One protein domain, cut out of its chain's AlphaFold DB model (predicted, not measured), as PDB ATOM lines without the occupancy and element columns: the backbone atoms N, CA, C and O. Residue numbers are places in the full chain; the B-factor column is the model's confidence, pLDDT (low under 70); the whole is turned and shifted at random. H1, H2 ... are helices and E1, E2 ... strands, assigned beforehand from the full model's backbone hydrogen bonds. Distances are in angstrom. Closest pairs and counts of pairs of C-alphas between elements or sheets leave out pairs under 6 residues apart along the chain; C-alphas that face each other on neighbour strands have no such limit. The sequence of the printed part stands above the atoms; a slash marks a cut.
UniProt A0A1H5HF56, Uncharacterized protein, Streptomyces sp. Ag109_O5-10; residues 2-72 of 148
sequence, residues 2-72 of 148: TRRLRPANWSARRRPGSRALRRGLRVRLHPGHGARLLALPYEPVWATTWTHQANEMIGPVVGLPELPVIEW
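Overview. This is residues 2 to 72 of the 148 residues of an uncharacterized protein of Streptomyces sp. Ag109_O5-10 (UniProt A0A1H5HF56). This is a flat model of two loops of chain side by side: residues 6 to 24, with H1 and H2, make one loop, closed at its base by the short antiparallel pair E1 and E2, and residues 29 to 52, with H3, sweep in a wide arc round the short helices H4 and H5. The last residues, 63 to 72, run back past H4 and H5 and across the far part of that arc. The 71 printed residues hold five named helices and two named strands, in the order E1, H1, H2, E2, H3, H4, H5; the class is mixed, helices and strands, with under half of the residues in named elements. The whole is only just loose, close to compact, with a radius of gyration of the C-alphas of 13.5 A, and spans 44 by 27 by 13 A.

Along the chain. E1, residues 2 to 5, begins with C-alpha 2 at (178.066, 230.774, 250.420) and is 9.8 A long. H1, residues 8 to 11, is 5.0 A long, and H2, residues 19 to 23, is 6.0 A. E2, residues 25 to 28, is 10.0 A long and ends with C-alpha 28 at (177.876, 230.448, 254.911). H3, residues 33 to 38, is the longest helix by residues, at 8.6 A. H4, residues 53 to 57, is 5.8 A long, and H5, residues 59 to 62, is 5.4 A, ending with C-alpha 62 at (188.024, 230.203, 256.360).

Arrangement. E1 and E2 are antiparallel neighbours, with 148 degrees between their directions. Across them N 3 and O 27 are 2.8 A apart and N 25 and O 5 are 2.8 A apart, both within hydrogen-bond range. H1 and H2 are close but not clearly touching; their closest C-alphas, of Ser 11 and Leu 21, are 6.3 A apart. The closest C-alphas of E1 and H4, of Leu 5 and Met 57, are 7.5 A apart. H4 and H5 meet only through their link. H3 and H5 only just touch, with 3 pairs of C-alphas within 8 A, the closest those of Gly 34 and Val 62, 5.1 A. H3 and H4 are apart. In H2, H3 and H4 every O i to N i+4 pair is within hydrogen-bond range; H1 and H5 are too short for such a pair.

Size, cuts and confidence. The C-alphas farthest apart, of Gly 17 and Pro 41, are 44.6 A apart. The printed part has no cut. The link from H3 to H4, 14 residues, is long. The mean pLDDT of the printed part is 96.1, and no printed residue is under 70.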
ATOM      1  N   THR A   2     178.981 231.915 250.218       94.00
ATOM      2  CA  THR A   2     178.066 230.774 250.420       94.00
ATOM      3  C   THR A   2     178.556 229.584 249.602       94.00
ATOM      4  O   THR A   2     178.820 229.744 248.415       94.00
ATOM      5  N   ARG A   3     178.643 228.393 250.206       94.88
ATOM      6  CA  ARG A   3     179.024 227.135 249.547       94.88
ATOM      7  C   ARG A   3     177.926 226.077 249.653       94.88
ATOM      8  O   ARG A   3     177.039 226.158 250.508       94.88
ATOM      9  N   ARG A   4     177.980 225.092 248.752       96.50
ATOM     10  CA  ARG A   4     177.153 223.881 248.779       96.50
ATOM     11  C   ARG A   4     178.045 222.687 249.070       96.50
ATOM     12  O   ARG A   4     178.841 222.313 248.218       96.50
ATOM     13  N   LEU A   5     177.909 222.116 250.259       95.94
ATOM     14  CA  LEU A   5     178.734 221.001 250.719       95.94
ATOM     15  C   LEU A   5     177.913 219.713 250.793       95.94
ATOM     16  O   LEU A   5     176.682 219.747 250.886       95.94
ATOM     17  N   ARG A   6     178.599 218.570 250.750       95.62
ATOM     18  CA  ARG A   6     177.999 217.245 250.953       95.62
ATOM     19  C   ARG A   6     178.842 216.427 251.938       95.62
ATOM     20  O   ARG A   6     179.426 215.430 251.527       95.62
ATOM     21  N   PRO A   7     178.914 216.834 253.220       94.75
ATOM     22  CA  PRO A   7     179.548 216.012 254.250       94.75
ATOM     23  C   PRO A   7     178.933 214.607 254.257       94.75
ATOM     24  O   PRO A   7     177.729 214.458 254.003       94.75
ATOM     25  N   ALA A   8     179.735 213.578 254.511       92.81
ATOM     26  CA  ALA A   8     179.325 212.179 254.397       92.81
ATOM     27  C   ALA A   8     178.208 211.860 255.399       92.81
ATOM     28  O   ALA A   8     177.127 211.405 255.026       92.81
ATOM     29  N   ASN A   9     178.418 212.240 256.656       90.69
ATOM     30  CA  ASN A   9     177.449 212.129 257.742       90.69
ATOM     31  C   ASN A   9     176.121 212.871 257.474       90.69
ATOM     32  O   ASN A   9     175.060 212.430 257.908       90.69
ATOM     33  N   TRP A  10     176.137 214.017 256.788       93.12
ATOM     34  CA  TRP A  10     174.934 214.749 256.395       93.12
ATOM     35  C   TRP A  10     174.237 214.048 255.232       93.12
ATOM     36  O   TRP A  10     173.011 213.944 255.240       93.12
ATOM     37  N   SER A  11     175.009 213.562 254.257       93.81
ATOM     38  CA  SER A  11     174.517 212.901 253.045       93.81
ATOM     39  C   SER A  11     173.853 211.562 253.356       93.81
ATOM     40  O   SER A  11     172.764 211.306 252.848       93.81
ATOM     41  N   ALA A  12     174.445 210.766 254.252       92.62
ATOM     42  CA  ALA A  12     173.926 209.468 254.692       92.62
ATOM     43  C   ALA A  12     172.523 209.560 255.318       92.62
ATOM     44  O   ALA A  12     171.737 208.622 255.251       92.62
ATOM     45  N   ARG A  13     172.172 210.723 255.879       90.50
ATOM     46  CA  ARG A  13     170.860 210.983 256.493       90.50
ATOM     47  C   ARG A  13     169.831 211.560 255.522       90.50
ATOM     48  O   ARG A  13     168.739 211.959 255.930       90.50
ATOM     49  N   ARG A  14     170.159 211.670 254.234       94.38
ATOM     50  CA  ARG A  14     169.221 212.126 253.201       94.38
ATOM     51  C   ARG A  14     168.672 210.934 252.442       94.38
ATOM     52  O   ARG A  14     169.394 210.000 252.124       94.38
ATOM     53  N   ARG A  15     167.390 211.014 252.073       94.62
ATOM     54  CA  ARG A  15     166.789 210.038 251.156       94.62
ATOM     55  C   ARG A  15     167.599 210.016 249.845       94.62
ATOM     56  O   ARG A  15     167.831 211.107 249.291       94.62
ATOM     57  N   PRO A  16     168.015 208.836 249.349       93.81
ATOM     58  CA  PRO A  16     168.689 208.709 248.061       93.81
ATOM     59  C   PRO A  16     167.888 209.393 246.952       93.81
ATOM     60  O   PRO A  16     166.659 209.373 246.953       93.81
ATOM     61  N   GLY A  17     168.575 210.097 246.050       92.31
ATOM     62  CA  GLY A  17     167.913 210.844 244.976       92.31
ATOM     63  C   GLY A  17     167.037 212.017 245.444       92.31
ATOM     64  O   GLY A  17     166.315 212.597 244.636       92.31
ATOM     65  N   SER A  18     167.076 212.428 246.714       96.19
ATOM     66  CA  SER A  18     166.319 213.604 247.155       96.19
ATOM     67  C   SER A  18     166.882 214.904 246.568       96.19
ATOM     68  O   SER A  18     168.089 215.071 246.361       96.19
ATOM     69  N   ARG A  19     166.001 215.891 246.351       95.38
ATOM     70  CA  ARG A  19     166.398 217.241 245.910       95.38
ATOM     71  C   ARG A  19     167.390 217.889 246.880       95.38
ATOM     72  O   ARG A  19     168.276 218.612 246.431       95.38
ATOM     73  N   ALA A  20     167.250 217.634 248.182       92.31
ATOM     74  CA  ALA A  20     168.166 218.132 249.204       92.31
ATOM     75  C   ALA A  20     169.587 217.598 248.983       92.31
ATOM     76  O   ALA A  20     170.513 218.399 248.864       92.31
ATOM     77  N   LEU A  21     169.742 216.277 248.830       94.62
ATOM     78  CA  LEU A  21     171.033 215.639 248.561       94.62
ATOM     79  C   LEU A  21     171.666 216.158 247.260       94.62
ATOM     80  O   LEU A  21     172.833 216.552 247.247       94.62
ATOM     81  N   ARG A  22     170.871 216.268 246.182       94.19
ATOM     82  CA  ARG A  22     171.342 216.835 244.905       94.19
ATOM     83  C   ARG A  22     171.812 218.279 245.038       94.19
ATOM     84  O   ARG A  22     172.847 218.627 244.481       94.19
ATOM     85  N   ARG A  23     171.080 219.128 245.768       95.69
ATOM     86  CA  ARG A  23     171.431 220.550 245.942       95.69
ATOM     87  C   ARG A  23     172.624 220.774 246.872       95.69
ATOM     88  O   ARG A  23     173.308 221.780 246.711       95.69
ATOM     89  N   GLY A  24     172.863 219.873 247.821       95.69
ATOM     90  CA  GLY A  24     173.886 220.034 248.852       95.69
ATOM     91  C   GLY A  24     173.480 221.004 249.967       95.69
ATOM     92  O   GLY A  24     172.641 221.906 249.798       95.69
ATOM     93  N   LEU A  25     174.104 220.821 251.127       95.25
ATOM     94  CA  LEU A  25     173.932 221.657 252.307       95.25
ATOM     95  C   LEU A  25     174.443 223.069 252.024       95.25
ATOM     96  O   LEU A  25     175.571 223.244 251.573       95.25
ATOM     97  N   ARG A  26     173.613 224.089 252.276       95.12
ATOM     98  CA  ARG A  26     174.050 225.486 252.177       95.12
ATOM     99  C   ARG A  26     174.852 225.849 253.414       95.12
ATOM    100  O   ARG A  26     174.331 225.716 254.512       95.12
ATOM    101  N   VAL A  27     176.044 226.388 253.213       94.81
ATOM    102  CA  VAL A  27     176.941 226.780 254.301       94.81
ATOM    103  C   VAL A  27     177.457 228.182 254.020       94.81
ATOM    104  O   VAL A  27     177.889 228.470 252.902       94.81
ATOM    105  N   ARG A  28     177.361 229.076 255.005       94.12
ATOM    106  CA  ARG A  28     177.876 230.448 254.911       94.12
ATOM    107  C   ARG A  28     179.222 230.492 255.618       94.12
ATOM    108  O   ARG A  28     179.310 230.124 256.778       94.12
ATOM    109  N   LEU A  29     180.250 230.924 254.900       95.56
ATOM    110  CA  LEU A  29     181.633 230.922 255.366       95.56
ATOM    111  C   LEU A  29     182.243 232.293 255.141       95.56
ATOM    112  O   LEU A  29     182.065 232.886 254.072       95.56
ATOM    113  N   HIS A  30     182.953 232.801 256.137       95.50
ATOM    114  CA  HIS A  30     183.647 234.072 256.043       95.50
ATOM    115  C   HIS A  30     185.159 233.806 255.989       95.50
ATOM    116  O   HIS A  30     185.703 233.317 256.976       95.50
ATOM    117  N   PRO A  31     185.845 234.114 254.872       95.12
ATOM    118  CA  PRO A  31     187.268 233.800 254.714       95.12
ATOM    119  C   PRO A  31     188.186 234.481 255.738       95.12
ATOM    120  O   PRO A  31     189.275 233.998 255.989       95.12
ATOM    121  N   GLY A  32     187.741 235.568 256.377       95.88
ATOM    122  CA  GLY A  32     188.481 236.202 257.474       95.88
ATOM    123  C   GLY A  32     188.248 235.600 258.867       95.88
ATOM    124  O   GLY A  32     188.794 236.123 259.829       95.88
ATOM    125  N   HIS A  33     187.397 234.578 259.033       97.00
ATOM    126  CA  HIS A  33     187.123 234.037 260.376       97.00
ATOM    127  C   HIS A  33     188.295 233.249 260.958       97.00
ATOM    128  O   HIS A  33     188.494 233.332 262.161       97.00
ATOM    129  N   GLY A  34     189.083 232.542 260.146       97.88
ATOM    130  CA  GLY A  34     190.229 231.780 260.642       97.88
ATOM    131  C   GLY A  34     191.260 232.676 261.312       97.88
ATOM    132  O   GLY A  34     191.552 232.481 262.484       97.88
ATOM    133  N   ALA A  35     191.695 233.740 260.632       98.12
ATOM    134  CA  ALA A  35     192.615 234.723 261.209       98.12
ATOM    135  C   ALA A  35     192.088 235.338 262.518       98.12
ATOM    136  O   ALA A  35     192.844 235.527 263.461       98.12
ATOM    137  N   ARG A  36     190.780 235.615 262.603       98.06
ATOM    138  CA  ARG A  36     190.170 236.170 263.820       98.06
ATOM    139  C   ARG A  36     190.081 235.167 264.966       98.06
ATOM    140  O   ARG A  36     190.215 235.577 266.107       98.06
ATOM    141  N   LEU A  37     189.829 233.892 264.674       98.00
ATOM    142  CA  LEU A  37     189.823 232.831 265.683       98.00
ATOM    143  C   LEU A  37     191.239 232.570 266.208       98.00
ATOM    144  O   LEU A  37     191.415 232.443 267.409       98.00
ATOM    145  N   LEU A  38     192.236 232.548 265.319       98.25
ATOM    146  CA  LEU A  38     193.644 232.324 265.669       98.25
ATOM    147  C   LEU A  38     194.294 233.505 266.402       98.25
ATOM    148  O   LEU A  38     195.342 233.336 267.010       98.25
ATOM    149  N   ALA A  39     193.705 234.699 266.322       98.06
ATOM    150  CA  ALA A  39     194.163 235.867 267.069       98.06
ATOM    151  C   ALA A  39     193.698 235.864 268.535       98.06
ATOM    152  O   ALA A  39     194.220 236.634 269.337       98.06
ATOM    153  N   LEU A  40     192.707 235.038 268.881       98.00
ATOM    154  CA  LEU A  40     192.261 234.875 270.259       98.00
ATOM    155  C   LEU A  40     193.210 233.920 271.011       98.00
ATOM    156  O   LEU A  40     193.771 233.019 270.385       98.00
ATOM    157  N   PRO A  41     193.358 234.051 272.341       97.19
ATOM    158  CA  PRO A  41     194.252 233.220 273.153       97.19
ATOM    159  C   PRO A  41     193.650 231.829 273.443       97.19
ATOM    160  O   PRO A  41     193.506 231.423 274.592       97.19
ATOM    161  N   TYR A  42     193.266 231.104 272.393       98.19
ATOM    162  CA  TYR A  42     192.706 229.755 272.469       98.19
ATOM    163  C   TYR A  42     193.491 228.780 271.603       98.19
ATOM    164  O   TYR A  42     194.131 229.165 270.628       98.19
ATOM    165  N   GLU A  43     193.322 227.496 271.900       97.56
ATOM    166  CA  GLU A  43     193.666 226.390 271.012       97.56
ATOM    167  C   GLU A  43     192.374 225.891 270.334       97.56
ATOM    168  O   GLU A  43     191.576 225.198 270.973       97.56
ATOM    169  N   PRO A  44     192.084 226.265 269.071       98.00
ATOM    170  CA  PRO A  44     190.819 225.915 268.432       98.00
ATOM    171  C   PRO A  44     190.711 224.415 268.136       98.00
ATOM    172  O   PRO A  44     191.642 223.804 267.615       98.00
ATOM    173  N   VAL A  45     189.532 223.843 268.384       98.56
ATOM    174  CA  VAL A  45     189.225 222.422 268.159       98.56
ATOM    175  C   VAL A  45     187.864 222.279 267.483       98.56
ATOM    176  O   VAL A  45     186.922 223.022 267.770       98.56
ATOM    177  N   TRP A  46     187.725 221.307 266.581       98.56
ATOM    178  CA  TRP A  46     186.444 221.001 265.953       98.56
ATOM    179  C   TRP A  46     185.568 220.117 266.839       98.56
ATOM    180  O   TRP A  46     185.763 218.908 266.931       98.56
ATOM    181  N   ALA A  47     184.506 220.710 267.378       98.00
ATOM    182  CA  ALA A  47     183.391 220.017 268.020       98.00
ATOM    183  C   ALA A  47     182.164 219.983 267.085       98.00
ATOM    184  O   ALA A  47     181.073 220.452 267.414       98.00
ATOM    185  N   THR A  48     182.320 219.459 265.865       95.75
ATOM    186  CA  THR A  48     181.256 219.478 264.843       95.75
ATOM    187  C   THR A  48     180.799 218.080 264.472       95.75
ATOM    188  O   THR A  48     181.571 217.127 264.532       95.75
ATOM    189  N   THR A  49     179.564 217.951 263.975       94.25
ATOM    190  CA  THR A  49     179.146 216.668 263.405       94.25
ATOM    191  C   THR A  49     180.077 216.230 262.274       94.25
ATOM    192  O   THR A  49     180.244 215.038 262.065       94.25
ATOM    193  N   TRP A  50     180.645 217.162 261.502       95.19
ATOM    194  CA  TRP A  50     181.455 216.850 260.320       95.19
ATOM    195  C   TRP A  50     182.822 216.256 260.659       95.19
ATOM    196  O   TRP A  50     183.488 215.821 259.728       95.19
ATOM    197  N   THR A  51     183.206 216.222 261.943       95.75
ATOM    198  CA  THR A  51     184.471 215.644 262.426       95.75
ATOM    199  C   THR A  51     185.651 216.109 261.563       95.75
ATOM    200  O   THR A  51     185.744 217.300 261.252       95.75
ATOM    201  N   HIS A  52     186.513 215.197 261.114       97.38
ATOM    202  CA  HIS A  52     187.648 215.478 260.235       97.38
ATOM    203  C   HIS A  52     187.264 216.174 258.921       97.38
ATOM    204  O   HIS A  52     188.044 216.973 258.403       97.38
ATOM    205  N   GLN A  53     186.035 215.999 258.416       97.50
ATOM    206  CA  GLN A  53     185.597 216.699 257.202       97.50
ATOM    207  C   GLN A  53     185.502 218.221 257.400       97.50
ATOM    208  O   GLN A  53     185.420 218.962 256.421       97.50
ATOM    209  N   ALA A  54     185.515 218.723 258.640       97.69
ATOM    210  CA  ALA A  54     185.650 220.154 258.899       97.69
ATOM    211  C   ALA A  54     187.028 220.687 258.460       97.69
ATOM    212  O   ALA A  54     187.086 221.752 257.839       97.69
ATOM    213  N   ASN A  55     188.108 219.928 258.678       98.19
ATOM    214  CA  ASN A  55     189.445 220.278 258.187       98.19
ATOM    215  C   ASN A  55     189.518 220.240 256.656       98.19
ATOM    216  O   ASN A  55     190.200 221.059 256.057       98.19
ATOM    217  N   GLU A  56     188.758 219.367 256.000       97.44
ATOM    218  CA  GLU A  56     188.750 219.281 254.534       97.44
ATOM    219  C   GLU A  56     187.865 220.354 253.878       97.44
ATOM    220  O   GLU A  56     188.216 220.947 252.857       97.44
ATOM    221  N   MET A  57     186.673 220.595 254.438       97.06
ATOM    222  CA  MET A  57     185.621 221.363 253.765       97.06
ATOM    223  C   MET A  57     185.446 222.788 254.298       97.06
ATOM    224  O   MET A  57     184.911 223.638 253.574       97.06
ATOM    225  N   ILE A  58     185.839 223.053 255.549       97.31
ATOM    226  CA  ILE A  58     185.684 224.358 256.206       97.31
ATOM    227  C   ILE A  58     187.019 225.062 256.374       97.31
ATOM    228  O   ILE A  58     187.138 226.190 255.893       97.31
ATOM    229  N   GLY A  59     187.996 224.413 257.015       97.56
ATOM    230  CA  GLY A  59     189.272 225.017 257.411       97.56
ATOM    231  C   GLY A  59     189.937 225.837 256.295       97.56
ATOM    232  O   GLY A  59     190.033 227.061 256.436       97.56
ATOM    233  N   PRO A  60     190.236 225.234 255.127       97.38
ATOM    234  CA  PRO A  60     190.853 225.917 253.990       97.38
ATOM    235  C   PRO A  60     190.060 227.121 253.474       97.38
ATOM    236  O   PRO A  60     190.624 228.075 252.949       97.38
ATOM    237  N   VAL A  61     188.730 227.102 253.609       97.06
ATOM    238  CA  VAL A  61     187.857 228.172 253.106       97.06
ATOM    239  C   VAL A  61     187.848 229.379 254.038       97.06
ATOM    240  O   VAL A  61     187.646 230.505 253.574       97.06
ATOM    241  N   VAL A  62     188.006 229.146 255.341       97.38
ATOM    242  CA  VAL A  62     188.024 230.203 256.360       97.38
ATOM    243  C   VAL A  62     189.435 230.599 256.793       97.38
ATOM    244  O   VAL A  62     189.558 231.511 257.600       97.38
ATOM    245  N   GLY A  63     190.473 229.951 256.256       97.31
ATOM    246  CA  GLY A  63     191.872 230.229 256.582       97.31
ATOM    247  C   GLY A  63     192.316 229.650 257.926       97.31
ATOM    248  O   GLY A  63     193.156 230.248 258.588       97.31
ATOM    249  N   LEU A  64     191.720 228.535 258.360       98.31
ATOM    250  CA  LEU A  64     192.203 227.775 259.515       98.31
ATOM    251  C   LEU A  64     193.184 226.687 259.052       98.31
ATOM    252  O   LEU A  64     192.957 226.104 257.985       98.31
ATOM    253  N   PRO A  65     194.232 226.391 259.843       97.75
ATOM    254  CA  PRO A  65     195.038 225.194 259.651       97.75
ATOM    255  C   PRO A  65     194.206 223.943 259.962       97.75
ATOM    256  O   PRO A  65     193.031 224.023 260.331       97.75
ATOM    257  N   GLU A  66     194.826 222.774 259.828       98.25
ATOM    258  CA  GLU A  66     194.258 221.562 260.401       98.25
ATOM    259  C   GLU A  66     194.170 221.709 261.925       98.25
ATOM    260  O   GLU A  66     195.145 222.079 262.578       98.25
ATOM    261  N   LEU A  67     192.984 221.461 262.478       98.62
ATOM    262  CA  LEU A  67     192.721 221.538 263.911       98.62
ATOM    263  C   LEU A  67     192.450 220.145 264.486       98.62
ATOM    264  O   LEU A  67     191.911 219.291 263.769       98.62
ATOM    265  N   PRO A  68     192.715 219.929 265.789       98.50
ATOM    266  CA  PRO A  68     192.229 218.752 266.494       98.50
ATOM    267  C   PRO A  68     190.709 218.603 266.357       98.50
ATOM    268  O   PRO A  68     189.972 219.585 266.208       98.50
ATOM    269  N   VAL A  69     190.232 217.363 266.424       98.50
ATOM    270  CA  VAL A  69     188.817 217.008 266.280       98.50
ATOM    271  C   VAL A  69     188.380 216.236 267.516       98.50
ATOM    272  O   VAL A  69     189.075 215.322 267.955       98.50
ATOM    273  N   ILE A  70     187.228 216.602 268.077       98.38
ATOM    274  CA  ILE A  70     186.566 215.773 269.084       98.38
ATOM    275  C   ILE A  70     185.868 214.624 268.356       98.38
ATOM    276  O   ILE A  70     184.950 214.852 267.564       98.38
ATOM    277  N   GLU A  71     186.306 213.399 268.639       96.56
ATOM    278  CA  GLU A  71     185.665 212.183 268.147       96.56
ATOM    279  C   GLU A  71     184.405 211.858 268.947       96.56
ATOM    280  O   GLU A  71     184.368 211.975 270.175       96.56
ATOM    281  N   TRP A  72     183.361 211.428 268.242       95.00
ATOM    282  CA  TRP A  72     182.069 211.108 268.842       95.00
ATOM    283  C   TRP A  72     181.906 209.590 268.938       95.00
ATOM    284  O   TRP A  72     181.947 208.935 267.895       95.00
TER     285      TRP A  72